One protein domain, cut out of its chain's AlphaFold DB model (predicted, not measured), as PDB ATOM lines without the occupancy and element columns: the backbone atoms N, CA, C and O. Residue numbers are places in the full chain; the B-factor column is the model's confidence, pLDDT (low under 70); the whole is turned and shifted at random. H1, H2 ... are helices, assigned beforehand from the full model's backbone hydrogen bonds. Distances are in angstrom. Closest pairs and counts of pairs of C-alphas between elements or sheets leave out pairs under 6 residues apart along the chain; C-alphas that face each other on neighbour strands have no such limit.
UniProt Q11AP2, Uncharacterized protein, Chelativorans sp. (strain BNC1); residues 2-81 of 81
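Overview. This is residues 2 to 81 of the 81 residues of an uncharacterized protein of Chelativorans sp. (strain BNC1) (UniProt Q11AP2). The model is a long helical hairpin, H1 and H2 running side by side in opposite ways, with the loop of residues 28 to 39 at one end of it. Beyond the other end the short helix H3 sticks out with the last residues, turned away from the line of H2 and packed on neither long helix. The printed part has 80 residues with three named helices, in the order H1, H2, H3, and no named strand; the class is all helix. The whole is extended, with a radius of gyration of the C-alphas of 18.2 A, and spans 52 by 26 by 17 A.

Arrangement. H1, residues 2 to 27, and H2, residues 40 to 65, form a helical hairpin and touch, with 31 pairs of C-alphas within 8 A. Their closest C-alphas are those of Gly 21 and Trp 40, 4.6 A apart. They run opposite ways at a shallow tilt of 24 degrees. H3, residues 71 to 79, is apart from H1. H2 and H3 are only just apart, their closest C-alphas 8.4 A from each other. Every O i to N i+4 pair is within hydrogen-bond range in H1 and H2; in H3, 4 of 5 are.

Along the chain. H1 begins at C-alpha 2, at (-20.770, -36.743, -7.561), and is 37.5 A long from first to last C-alpha. H2 begins at C-alpha 40, at (6.640, -32.718, -19.578), and is 36.9 A long. H3 measures 12.6 A and ends at C-alpha 79, at (-29.291, -55.224, -17.938).

Size, cuts and confidence. The outline is a rod, and the C-alphas farthest apart, those of Arg 27 and Asp 80, are 52.9 A apart. Residues 62 to 68, of which 62 to 65 belong to H2, and residues 70 to 81, of which 71 to 79 belong to H3, stand free. The link from H1 to H2 is long, with 12 residues, and that from H2 to H3 is tight, with 5. The printed part has no cut. Its mean pLDDT is 81.4; residues 31 to 32, 34 to 36 and 69 to 81 are under 70.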
ATOM      1  N   LEU A   2     -22.055 -36.062  -7.302       81.75
ATOM      2  CA  LEU A   2     -20.770 -36.743  -7.561       81.75
ATOM      3  C   LEU A   2     -20.081 -36.298  -8.867       81.75
ATOM      4  O   LEU A   2     -18.897 -35.979  -8.843       81.75
ATOM      5  N   LEU A   3     -20.822 -36.194  -9.979       81.62
ATOM      6  CA  LEU A   3     -20.273 -35.758 -11.277       81.62
ATOM      7  C   LEU A   3     -19.707 -34.334 -11.234       81.62
ATOM      8  O   LEU A   3     -18.614 -34.078 -11.724       81.62
ATOM      9  N   THR A   4     -20.423 -33.415 -10.588       84.44
ATOM     10  CA  THR A   4     -19.974 -32.030 -10.413       84.44
ATOM     11  C   THR A   4     -18.690 -31.963  -9.587       84.44
ATOM     12  O   THR A   4     -17.765 -31.251  -9.960       84.44
ATOM     13  N   THR A   5     -18.580 -32.757  -8.516       88.44
ATOM     14  CA  THR A   5     -17.351 -32.840  -7.710       88.44
ATOM     15  C   THR A   5     -16.191 -33.443  -8.505       88.44
ATOM     16  O   THR A   5     -15.075 -32.929  -8.438       88.44
ATOM     17  N   ALA A   6     -16.448 -34.490  -9.294       86.19
ATOM     18  CA  ALA A   6     -15.439 -35.123 -10.140       86.19
ATOM     19  C   ALA A   6     -14.867 -34.149 -11.183       86.19
ATOM     20  O   ALA A   6     -13.651 -34.092 -11.358       86.19
ATOM     21  N   ILE A   7     -15.716 -33.335 -11.816       88.88
ATOM     22  CA  ILE A   7     -15.285 -32.313 -12.783       88.88
ATOM     23  C   ILE A   7     -14.431 -31.240 -12.101       88.88
ATOM     24  O   ILE A   7     -13.368 -30.891 -12.617       88.88
ATOM     25  N   THR A   8     -14.843 -30.746 -10.930       91.94
ATOM     26  CA  THR A   8     -14.079 -29.734 -10.180       91.94
ATOM     27  C   THR A   8     -12.686 -30.239  -9.804       91.94
ATOM     28  O   THR A   8     -11.693 -29.555 -10.053       91.94
ATOM     29  N   ILE A   9     -12.597 -31.454  -9.252       92.06
ATOM     30  CA  ILE A   9     -11.315 -32.064  -8.872       92.06
ATOM     31  C   ILE A   9     -10.454 -32.314 -10.115       92.06
ATOM     32  O   ILE A   9      -9.279 -31.953 -10.128       92.06
ATOM     33  N   SER A  10     -11.035 -32.877 -11.177       90.62
ATOM     34  CA  SER A  10     -10.328 -33.147 -12.432       90.62
ATOM     35  C   SER A  10      -9.753 -31.868 -13.049       90.62
ATOM     36  O   SER A  10      -8.586 -31.843 -13.437       90.62
ATOM     37  N   THR A  11     -10.526 -30.779 -13.045       90.25
ATOM     38  CA  THR A  11     -10.100 -29.470 -13.562       90.25
ATOM     39  C   THR A  11      -8.948 -28.898 -12.740       90.25
ATOM     40  O   THR A  11      -7.958 -28.429 -13.301       90.25
ATOM     41  N   PHE A  12      -9.036 -28.979 -11.410       92.88
ATOM     42  CA  PHE A  12      -7.968 -28.523 -10.521       92.88
ATOM     43  C   PHE A  12      -6.661 -29.297 -10.751       92.88
ATOM     44  O   PHE A  12      -5.592 -28.698 -10.876       92.88
ATOM     45  N   ILE A  13      -6.750 -30.624 -10.877       91.81
ATOM     46  CA  ILE A  13      -5.599 -31.489 -11.162       91.81
ATOM     47  C   ILE A  13      -5.015 -31.182 -12.552       91.81
ATOM     48  O   ILE A  13      -3.794 -31.105 -12.699       91.81
ATOM     49  N   ALA A  14      -5.859 -30.956 -13.562       91.38
ATOM     50  CA  ALA A  14      -5.413 -30.621 -14.913       91.38
ATOM     51  C   ALA A  14      -4.637 -29.296 -14.947       91.38
ATOM     52  O   ALA A  14      -3.563 -29.237 -15.544       91.38
ATOM     53  N   LEU A  15      -5.127 -28.259 -14.259       92.06
ATOM     54  CA  LEU A  15      -4.432 -26.973 -14.135       92.06
ATOM     55  C   LEU A  15      -3.085 -27.122 -13.425       92.06
ATOM     56  O   LEU A  15      -2.074 -26.605 -13.902       92.06
ATOM     57  N   TYR A  16      -3.052 -27.884 -12.329       91.62
ATOM     58  CA  TYR A  16      -1.817 -28.165 -11.605       91.62
ATOM     59  C   TYR A  16      -0.764 -28.832 -12.504       91.62
ATOM     60  O   TYR A  16       0.382 -28.379 -12.562       91.62
ATOM     61  N   PHE A  17      -1.143 -29.878 -13.245       89.19
ATOM     62  CA  PHE A  17      -0.214 -30.564 -14.145       89.19
ATOM     63  C   PHE A  17       0.163 -29.733 -15.371       89.19
ATOM     64  O   PHE A  17       1.294 -29.850 -15.840       89.19
ATOM     65  N   ALA A  18      -0.725 -28.872 -15.870       88.50
ATOM     66  CA  ALA A  18      -0.407 -27.952 -16.958       88.50
ATOM     67  C   ALA A  18       0.652 -26.921 -16.530       88.50
ATOM     68  O   ALA A  18       1.629 -26.692 -17.249       88.50
ATOM     69  N   GLU A  19       0.519 -26.349 -15.330       90.62
ATOM     70  CA  GLU A  19       1.541 -25.466 -14.764       90.62
ATOM     71  C   GLU A  19       2.855 -26.194 -14.474       90.62
ATOM     72  O   GLU A  19       3.935 -25.669 -14.751       90.62
ATOM     73  N   ALA A  20       2.791 -27.403 -13.919       85.94
ATOM     74  CA  ALA A  20       3.983 -28.198 -13.666       85.94
ATOM     75  C   ALA A  20       4.701 -28.523 -14.987       85.94
ATOM     76  O   ALA A  20       5.891 -28.238 -15.136       85.94
ATOM     77  N   GLY A  21       3.963 -29.031 -15.977       85.31
ATOM     78  CA  GLY A  21       4.462 -29.379 -17.304       85.31
ATOM     79  C   GLY A  21       5.104 -28.200 -18.034       85.31
ATOM     80  O   GLY A  21       6.195 -28.358 -18.581       85.31
ATOM     81  N   SER A  22       4.504 -27.005 -17.976       86.38
ATOM     82  CA  SER A  22       5.076 -25.803 -18.604       86.38
ATOM     83  C   SER A  22       6.403 -25.378 -17.961       86.38
ATOM     84  O   SER A  22       7.345 -24.991 -18.662       86.38
ATOM     85  N   ARG A  23       6.538 -25.530 -16.637       85.19
ATOM     86  CA  ARG A  23       7.803 -25.283 -15.924       85.19
ATOM     87  C   ARG A  23       8.874 -26.299 -16.320       85.19
ATOM     88  O   ARG A  23      10.021 -25.904 -16.528       85.19
ATOM     89  N   TYR A  24       8.528 -27.581 -16.451       84.12
ATOM     90  CA  TYR A  24       9.478 -28.616 -16.885       84.12
ATOM     91  C   TYR A  24       9.889 -28.470 -18.348       84.12
ATOM     92  O   TYR A  24      11.061 -28.671 -18.658       84.12
ATOM     93  N   TRP A  25       8.960 -28.058 -19.215       80.25
ATOM     94  CA  TRP A  25       9.240 -27.697 -20.602       80.25
ATOM     95  C   TRP A  25      10.254 -26.553 -20.678       80.25
ATOM     96  O   TRP A  25      11.296 -26.685 -21.311       80.25
ATOM     97  N   THR A  26      10.003 -25.465 -19.942       83.25
ATOM     98  CA  THR A  26      10.876 -24.277 -19.931       83.25
ATOM     99  C   THR A  26      12.273 -24.584 -19.387       83.25
ATOM    100  O   THR A  26      13.258 -23.998 -19.829       83.25
ATOM    101  N   ARG A  27      12.377 -25.497 -18.416       83.88
ATOM    102  CA  ARG A  27      13.646 -25.849 -17.759       83.88
ATOM    103  C   ARG A  27      14.382 -27.020 -18.417       83.88
ATOM    104  O   ARG A  27      15.476 -27.345 -17.966       83.88
ATOM    105  N   GLY A  28      13.794 -27.676 -19.421       77.31
ATOM    106  CA  GLY A  28      14.388 -28.841 -20.089       77.31
ATOM    107  C   GLY A  28      14.731 -29.998 -19.141       77.31
ATOM    108  O   GLY A  28      15.700 -30.714 -19.375       77.31
ATOM    109  N   ILE A  29      13.992 -30.162 -18.035       74.44
ATOM    110  CA  ILE A  29      14.343 -31.146 -17.000       74.44
ATOM    111  C   ILE A  29      13.963 -32.554 -17.474       74.44
ATOM    112  O   ILE A  29      12.793 -32.845 -17.748       74.44
ATOM    113  N   LEU A  30      14.963 -33.431 -17.513       74.38
ATOM    114  CA  LEU A  30      14.832 -34.848 -17.845       74.38
ATOM    115  C   LEU A  30      14.650 -35.684 -16.572       74.38
ATOM    116  O   LEU A  30      15.123 -35.325 -15.487       74.38
ATOM    117  N   SER A  31      13.973 -36.821 -16.703       68.12
ATOM    118  CA  SER A  31      13.886 -37.814 -15.634       68.12
ATOM    119  C   SER A  31      15.260 -38.430 -15.347       68.12
ATOM    120  O   SER A  31      15.913 -38.942 -16.253       68.12
ATOM    121  N   ARG A  32      15.692 -38.427 -14.075       66.50
ATOM    122  CA  ARG A  32      16.947 -39.079 -13.642       66.50
ATOM    123  C   ARG A  32      16.833 -40.599 -13.493       66.50
ATOM    124  O   ARG A  32      17.854 -41.272 -13.451       66.50
ATOM    125  N   THR A  33      15.620 -41.129 -13.352       71.12
ATOM    126  CA  THR A  33      15.370 -42.534 -12.978       71.12
ATOM    127  C   THR A  33      14.676 -43.337 -14.074       71.12
ATOM    128  O   THR A  33      14.791 -44.557 -14.097       71.12
ATOM    129  N   ILE A  34      13.980 -42.669 -14.996       57.22
ATOM    130  CA  ILE A  34      13.264 -43.280 -16.119       57.22
ATOM    131  C   ILE A  34      13.845 -42.679 -17.403       57.22
ATOM    132  O   ILE A  34      13.352 -41.673 -17.902       57.22
ATOM    133  N   ALA A  35      14.948 -43.265 -17.870       62.78
ATOM    134  CA  ALA A  35      15.481 -43.134 -19.230       62.78
ATOM    135  C   ALA A  35      15.467 -41.720 -19.850       62.78
ATOM    136  O   ALA A  35      14.851 -41.560 -20.890       62.78
ATOM    137  N   GLU A  36      16.084 -40.700 -19.237       68.31
ATOM    138  CA  GLU A  36      16.220 -39.338 -19.810       68.31
ATOM    139  C   GLU A  36      14.949 -38.795 -20.507       68.31
ATOM    140  O   GLU A  36      15.022 -37.981 -21.423       68.31
ATOM    141  N   VAL A  37      13.753 -39.234 -20.095       73.88
ATOM    142  CA  VAL A  37      12.522 -38.816 -20.764       73.88
ATOM    143  C   VAL A  37      12.184 -37.422 -20.246       73.88
ATOM    144  O   VAL A  37      12.181 -37.207 -19.024       73.88
ATOM    145  N   PRO A  38      11.880 -36.461 -21.130       80.56
ATOM    146  CA  PRO A  38      11.414 -35.153 -20.707       80.56
ATOM    147  C   PRO A  38      10.157 -35.276 -19.841       80.56
ATOM    148  O   PRO A  38       9.140 -35.824 -20.269       80.56
ATOM    149  N   LEU A  39      10.211 -34.743 -18.618       82.38
ATOM    150  CA  LEU A  39       9.136 -34.900 -17.629       82.38
ATOM    151  C   LEU A  39       7.804 -34.282 -18.084       82.38
ATOM    152  O   LEU A  39       6.740 -34.680 -17.613       82.38
ATOM    153  N   TRP A  40       7.841 -33.335 -19.023       83.00
ATOM    154  CA  TRP A  40       6.640 -32.718 -19.578       83.00
ATOM    155  C   TRP A  40       5.773 -33.707 -20.375       83.00
ATOM    156  O   TRP A  40       4.564 -33.507 -20.424       83.00
ATOM    157  N   ILE A  41       6.340 -34.780 -20.949       86.12
ATOM    158  CA  ILE A  41       5.594 -35.765 -21.756       86.12
ATOM    159  C   ILE A  41       4.545 -36.506 -20.911       86.12
ATOM    160  O   ILE A  41       3.360 -36.408 -21.232       86.12
ATOM    161  N   PRO A  42       4.908 -37.213 -19.819       86.88
ATOM    162  CA  PRO A  42       3.914 -37.897 -18.993       86.88
ATOM    163  C   PRO A  42       2.898 -36.925 -18.377       86.88
ATOM    164  O   PRO A  42       1.727 -37.271 -18.237       86.88
ATOM    165  N   MET A  43       3.303 -35.686 -18.076       86.38
ATOM    166  CA  MET A  43       2.374 -34.651 -17.608       86.38
ATOM    167  C   MET A  43       1.393 -34.206 -18.691       86.38
ATOM    168  O   MET A  43       0.207 -34.077 -18.405       86.38
ATOM    169  N   ALA A  44       1.845 -34.029 -19.932       88.44
ATOM    170  CA  ALA A  44       0.973 -33.697 -21.054       88.44
ATOM    171  C   ALA A  44      -0.049 -34.812 -21.315       88.44
ATOM    172  O   ALA A  44      -1.223 -34.519 -21.537       88.44
ATOM    173  N   VAL A  45       0.362 -36.081 -21.215       91.44
ATOM    174  CA  VAL A  45      -0.551 -37.233 -21.324       91.44
ATOM    175  C   VAL A  45      -1.599 -37.217 -20.207       91.44
ATOM    176  O   VAL A  45      -2.785 -37.399 -20.482       91.44
ATOM    177  N   ALA A  46      -1.196 -36.943 -18.963       90.62
ATOM    178  CA  ALA A  46      -2.128 -36.828 -17.842       90.62
ATOM    179  C   ALA A  46      -3.135 -35.680 -18.038       90.62
ATOM    180  O   ALA A  46      -4.336 -35.875 -17.846       90.62
ATOM    181  N   VAL A  47      -2.669 -34.503 -18.472       91.38
ATOM    182  CA  VAL A  47      -3.539 -33.353 -18.773       91.38
ATOM    183  C   VAL A  47      -4.509 -33.688 -19.905       91.38
ATOM    184  O   VAL A  47      -5.701 -33.430 -19.765       91.38
ATOM    185  N   LEU A  48      -4.040 -34.311 -20.993       93.50
ATOM    186  CA  LEU A  48      -4.901 -34.735 -22.102       93.50
ATOM    187  C   LEU A  48      -5.994 -35.702 -21.638       93.50
ATOM    188  O   LEU A  48      -7.160 -35.505 -21.975       93.50
ATOM    189  N   GLY A  49      -5.644 -36.704 -20.828       93.00
ATOM    190  CA  GLY A  49      -6.616 -37.643 -20.267       93.00
ATOM    191  C   GLY A  49      -7.677 -36.950 -19.409       93.00
ATOM    192  O   GLY A  49      -8.866 -37.228 -19.553       93.00
ATOM    193  N   LEU A  50      -7.268 -35.998 -18.565       90.62
ATOM    194  CA  LEU A  50      -8.189 -35.226 -17.725       90.62
ATOM    195  C   LEU A  50      -9.108 -34.317 -18.547       90.62
ATOM    196  O   LEU A  50     -10.293 -34.218 -18.238       90.62
ATOM    197  N   VAL A  51      -8.598 -33.698 -19.612       89.38
ATOM    198  CA  VAL A  51      -9.411 -32.880 -20.524       89.38
ATOM    199  C   VAL A  51     -10.455 -33.740 -21.236       89.38
ATOM    200  O   VAL A  51     -11.629 -33.373 -21.253       89.38
ATOM    201  N   ILE A  52     -10.063 -34.903 -21.769       94.38
ATOM    202  CA  ILE A  52     -10.998 -35.840 -22.413       94.38
ATOM    203  C   ILE A  52     -12.073 -36.285 -21.417       94.38
ATOM    204  O   ILE A  52     -13.263 -36.232 -21.731       94.38
ATOM    205  N   PHE A  53     -11.671 -36.666 -20.204       91.25
ATOM    206  CA  PHE A  53     -12.597 -37.048 -19.143       91.25
ATOM    207  C   PHE A  53     -13.578 -35.919 -18.794       91.25
ATOM    208  O   PHE A  53     -14.780 -36.160 -18.690       91.25
ATOM    209  N   ALA A  54     -13.098 -34.680 -18.656       88.19
ATOM    210  CA  ALA A  54     -13.950 -33.533 -18.359       88.19
ATOM    211  C   ALA A  54     -14.981 -33.283 -19.473       88.19
ATOM    212  O   ALA A  54     -16.157 -33.074 -19.180       88.19
ATOM    213  N   VAL A  55     -14.572 -33.370 -20.744       91.81
ATOM    214  CA  VAL A  55     -15.479 -33.231 -21.897       91.81
ATOM    215  C   VAL A  55     -16.543 -34.331 -21.904       91.81
ATOM    216  O   VAL A  55     -17.723 -34.042 -22.117       91.81
ATOM    217  N   GLN A  56     -16.159 -35.580 -21.625       91.44
ATOM    218  CA  GLN A  56     -17.111 -36.688 -21.512       91.44
ATOM    219  C   GLN A  56     -18.094 -36.465 -20.359       91.44
ATOM    220  O   GLN A  56     -19.301 -36.559 -20.559       91.44
ATOM    221  N   ALA A  57     -17.605 -36.089 -19.174       87.88
ATOM    222  CA  ALA A  57     -18.451 -35.840 -18.010       87.88
ATOM    223  C   ALA A  57     -19.448 -34.691 -18.248       87.88
ATOM    224  O   ALA A  57     -20.614 -34.798 -17.864       87.88
ATOM    225  N   ILE A  58     -19.020 -33.617 -18.919       89.25
ATOM    226  CA  ILE A  58     -19.905 -32.514 -19.319       89.25
ATOM    227  C   ILE A  58     -20.954 -33.002 -20.321       89.25
ATOM    228  O   ILE A  58     -22.131 -32.691 -20.156       89.25
ATOM    229  N   SER A  59     -20.558 -33.796 -21.320       91.31
ATOM    230  CA  SER A  59     -21.488 -34.359 -22.309       91.31
ATOM    231  C   SER A  59     -22.561 -35.223 -21.642       91.31
ATOM    232  O   SER A  59     -23.746 -35.059 -21.928       91.31
ATOM    233  N   SER A  60     -22.172 -36.066 -20.682       86.25
ATOM    234  CA  SER A  60     -23.112 -36.875 -19.899       86.25
ATOM    235  C   SER A  60     -24.082 -36.015 -19.091       86.25
ATOM    236  O   SER A  60     -25.276 -36.303 -19.058       86.25
ATOM    237  N   ILE A  61     -23.606 -34.933 -18.465       86.88
ATOM    238  CA  ILE A  61     -24.484 -33.996 -17.746       86.88
ATOM    239  C   ILE A  61     -25.459 -33.323 -18.712       86.88
ATOM    240  O   ILE A  61     -26.641 -33.224 -18.393       86.88
ATOM    241  N   LEU A  62     -24.987 -32.875 -19.877       89.12
ATOM    242  CA  LEU A  62     -25.834 -32.219 -20.872       89.12
ATOM    243  C   LEU A  62     -26.955 -33.145 -21.338       89.12
ATOM    244  O   LEU A  62     -28.103 -32.723 -21.303       89.12
ATOM    245  N   LEU A  63     -26.649 -34.403 -21.668       88.38
ATOM    246  CA  LEU A  63     -27.647 -35.397 -22.082       88.38
ATOM    247  C   LEU A  63     -28.742 -35.616 -21.029       88.38
ATOM    248  O   LEU A  63     -29.924 -35.696 -21.376       88.38
ATOM    249  N   ILE A  64     -28.347 -35.671 -19.751       84.44
ATOM    250  CA  ILE A  64     -29.273 -35.806 -18.619       84.44
ATOM    251  C   ILE A  64     -30.143 -34.549 -18.490       84.44
ATOM    252  O   ILE A  64     -31.359 -34.646 -18.349       84.44
ATOM    253  N   VAL A  65     -29.534 -33.362 -18.545       87.31
ATOM    254  CA  VAL A  65     -30.238 -32.082 -18.359       87.31
ATOM    255  C   VAL A  65     -31.207 -31.795 -19.504       87.31
ATOM    256  O   VAL A  65     -32.290 -31.268 -19.265       87.31
ATOM    257  N   THR A  66     -30.856 -32.149 -20.739       91.25
ATOM    258  CA  THR A  66     -31.724 -31.953 -21.907       91.25
ATOM    259  C   THR A  66     -32.826 -33.006 -22.021       91.25
ATOM    260  O   THR A  66     -33.654 -32.900 -22.921       91.25
ATOM    261  N   GLY A  67     -32.831 -34.033 -21.160       80.38
ATOM    262  CA  GLY A  67     -33.790 -35.141 -21.224       80.38
ATOM    263  C   GLY A  67     -33.683 -35.973 -22.506       80.38
ATOM    264  O   GLY A  67     -34.608 -36.706 -22.837       80.38
ATOM    265  N   LEU A  68     -32.565 -35.845 -23.233       75.81
ATOM    266  CA  LEU A  68     -32.292 -36.587 -24.471       75.81
ATOM    267  C   LEU A  68     -32.000 -38.062 -24.180       75.81
ATOM    268  O   LEU A  68     -32.216 -38.910 -25.035       75.81
ATOM    269  N   VAL A  69     -31.534 -38.352 -22.965       69.88
ATOM    270  CA  VAL A  69     -31.369 -39.700 -22.429       69.88
ATOM    271  C   VAL A  69     -32.308 -39.833 -21.236       69.88
ATOM    272  O   VAL A  69     -32.076 -39.243 -20.178       69.88
ATOM    273  N   SER A  70     -33.391 -40.586 -21.417       66.19
ATOM    274  CA  SER A  70     -34.300 -40.961 -20.333       66.19
ATOM    275  C   SER A  70     -33.722 -42.192 -19.629       66.19
ATOM    276  O   SER A  70     -33.310 -43.141 -20.295       66.19
ATOM    277  N   GLY A  71     -33.652 -42.184 -18.293       60.94
ATOM    278  CA  GLY A  71     -32.960 -43.216 -17.497       60.94
ATOM    279  C   GLY A  71     -33.401 -44.666 -17.765       60.94
ATOM    280  O   GLY A  71     -32.630 -45.589 -17.510       60.94
ATOM    281  N   ASP A  72     -34.585 -44.855 -18.350       61.78
ATOM    282  CA  ASP A  72     -35.141 -46.155 -18.732       61.78
ATOM    283  C   ASP A  72     -34.394 -46.848 -19.885       61.78
ATOM    284  O   ASP A  72     -34.454 -48.074 -19.991       61.78
ATOM    285  N   GLU A  73     -33.693 -46.110 -20.753       64.56
ATOM    286  CA  GLU A  73     -32.938 -46.706 -21.870       64.56
ATOM    287  C   GLU A  73     -31.551 -47.194 -21.432       64.56
ATOM    288  O   GLU A  73     -31.143 -48.294 -21.800       64.56
ATOM    289  N   LEU A  74     -30.879 -46.454 -20.540       62.53
ATOM    290  CA  LEU A  74     -29.593 -46.872 -19.967       62.53
ATOM    291  C   LEU A  74     -29.729 -48.097 -19.058       62.53
ATOM    292  O   LEU A  74     -28.823 -48.926 -18.993       62.53
ATOM    293  N   GLN A  75     -30.856 -48.228 -18.352       61.72
ATOM    294  CA  GLN A  75     -31.102 -49.401 -17.518       61.72
ATOM    295  C   GLN A  75     -31.329 -50.664 -18.363       61.72
ATOM    296  O   GLN A  75     -30.936 -51.741 -17.934       61.72
ATOM    297  N   LYS A  76     -31.919 -50.550 -19.560       58.88
ATOM    298  CA  LYS A  76     -32.101 -51.695 -20.466       58.88
ATOM    299  C   LYS A  76     -30.778 -52.152 -21.072       58.88
ATOM    300  O   LYS A  76     -30.474 -53.334 -21.024       58.88
ATOM    301  N   GLU A  77     -29.949 -51.222 -21.536       62.25
ATOM    302  CA  GLU A  77     -28.659 -51.555 -22.155       62.25
ATOM    303  C   GLU A  77     -27.649 -52.162 -21.164       62.25
ATOM    304  O   GLU A  77     -26.861 -53.018 -21.542       62.25
ATOM    305  N   VAL A  78     -27.689 -51.778 -19.882       62.53
ATOM    306  CA  VAL A  78     -26.829 -52.372 -18.837       62.53
ATOM    307  C   VAL A  78     -27.363 -53.714 -18.318       62.53
ATOM    308  O   VAL A  78     -26.584 -54.517 -17.816       62.53
ATOM    309  N   VAL A  79     -28.674 -53.961 -18.393       62.03
ATOM    310  CA  VAL A  79     -29.291 -55.224 -17.938       62.03
ATOM    311  C   VAL A  79     -29.241 -56.312 -19.016       62.03
ATOM    312  O   VAL A  79     -29.214 -57.491 -18.674       62.03
ATOM    313  N   ASP A  80     -29.197 -55.930 -20.294       58.81
ATOM    314  CA  ASP A  80     -29.109 -56.858 -21.431       58.81
ATOM    315  C   ASP A  80     -27.659 -57.262 -21.805       58.81
ATOM    316  O   ASP A  80     -27.461 -57.994 -22.779       58.81
ATOM    317  N   VAL A  81     -26.649 -56.827 -21.036       56.88
ATOM    318  CA  VAL A  81     -25.212 -57.160 -21.194       56.88
ATOM    319  C   VAL A  81     -24.717 -57.985 -20.011       56.88
ATOM    320  O   VAL A  81     -24.018 -58.995 -20.261       56.88
TER     321      VAL A  81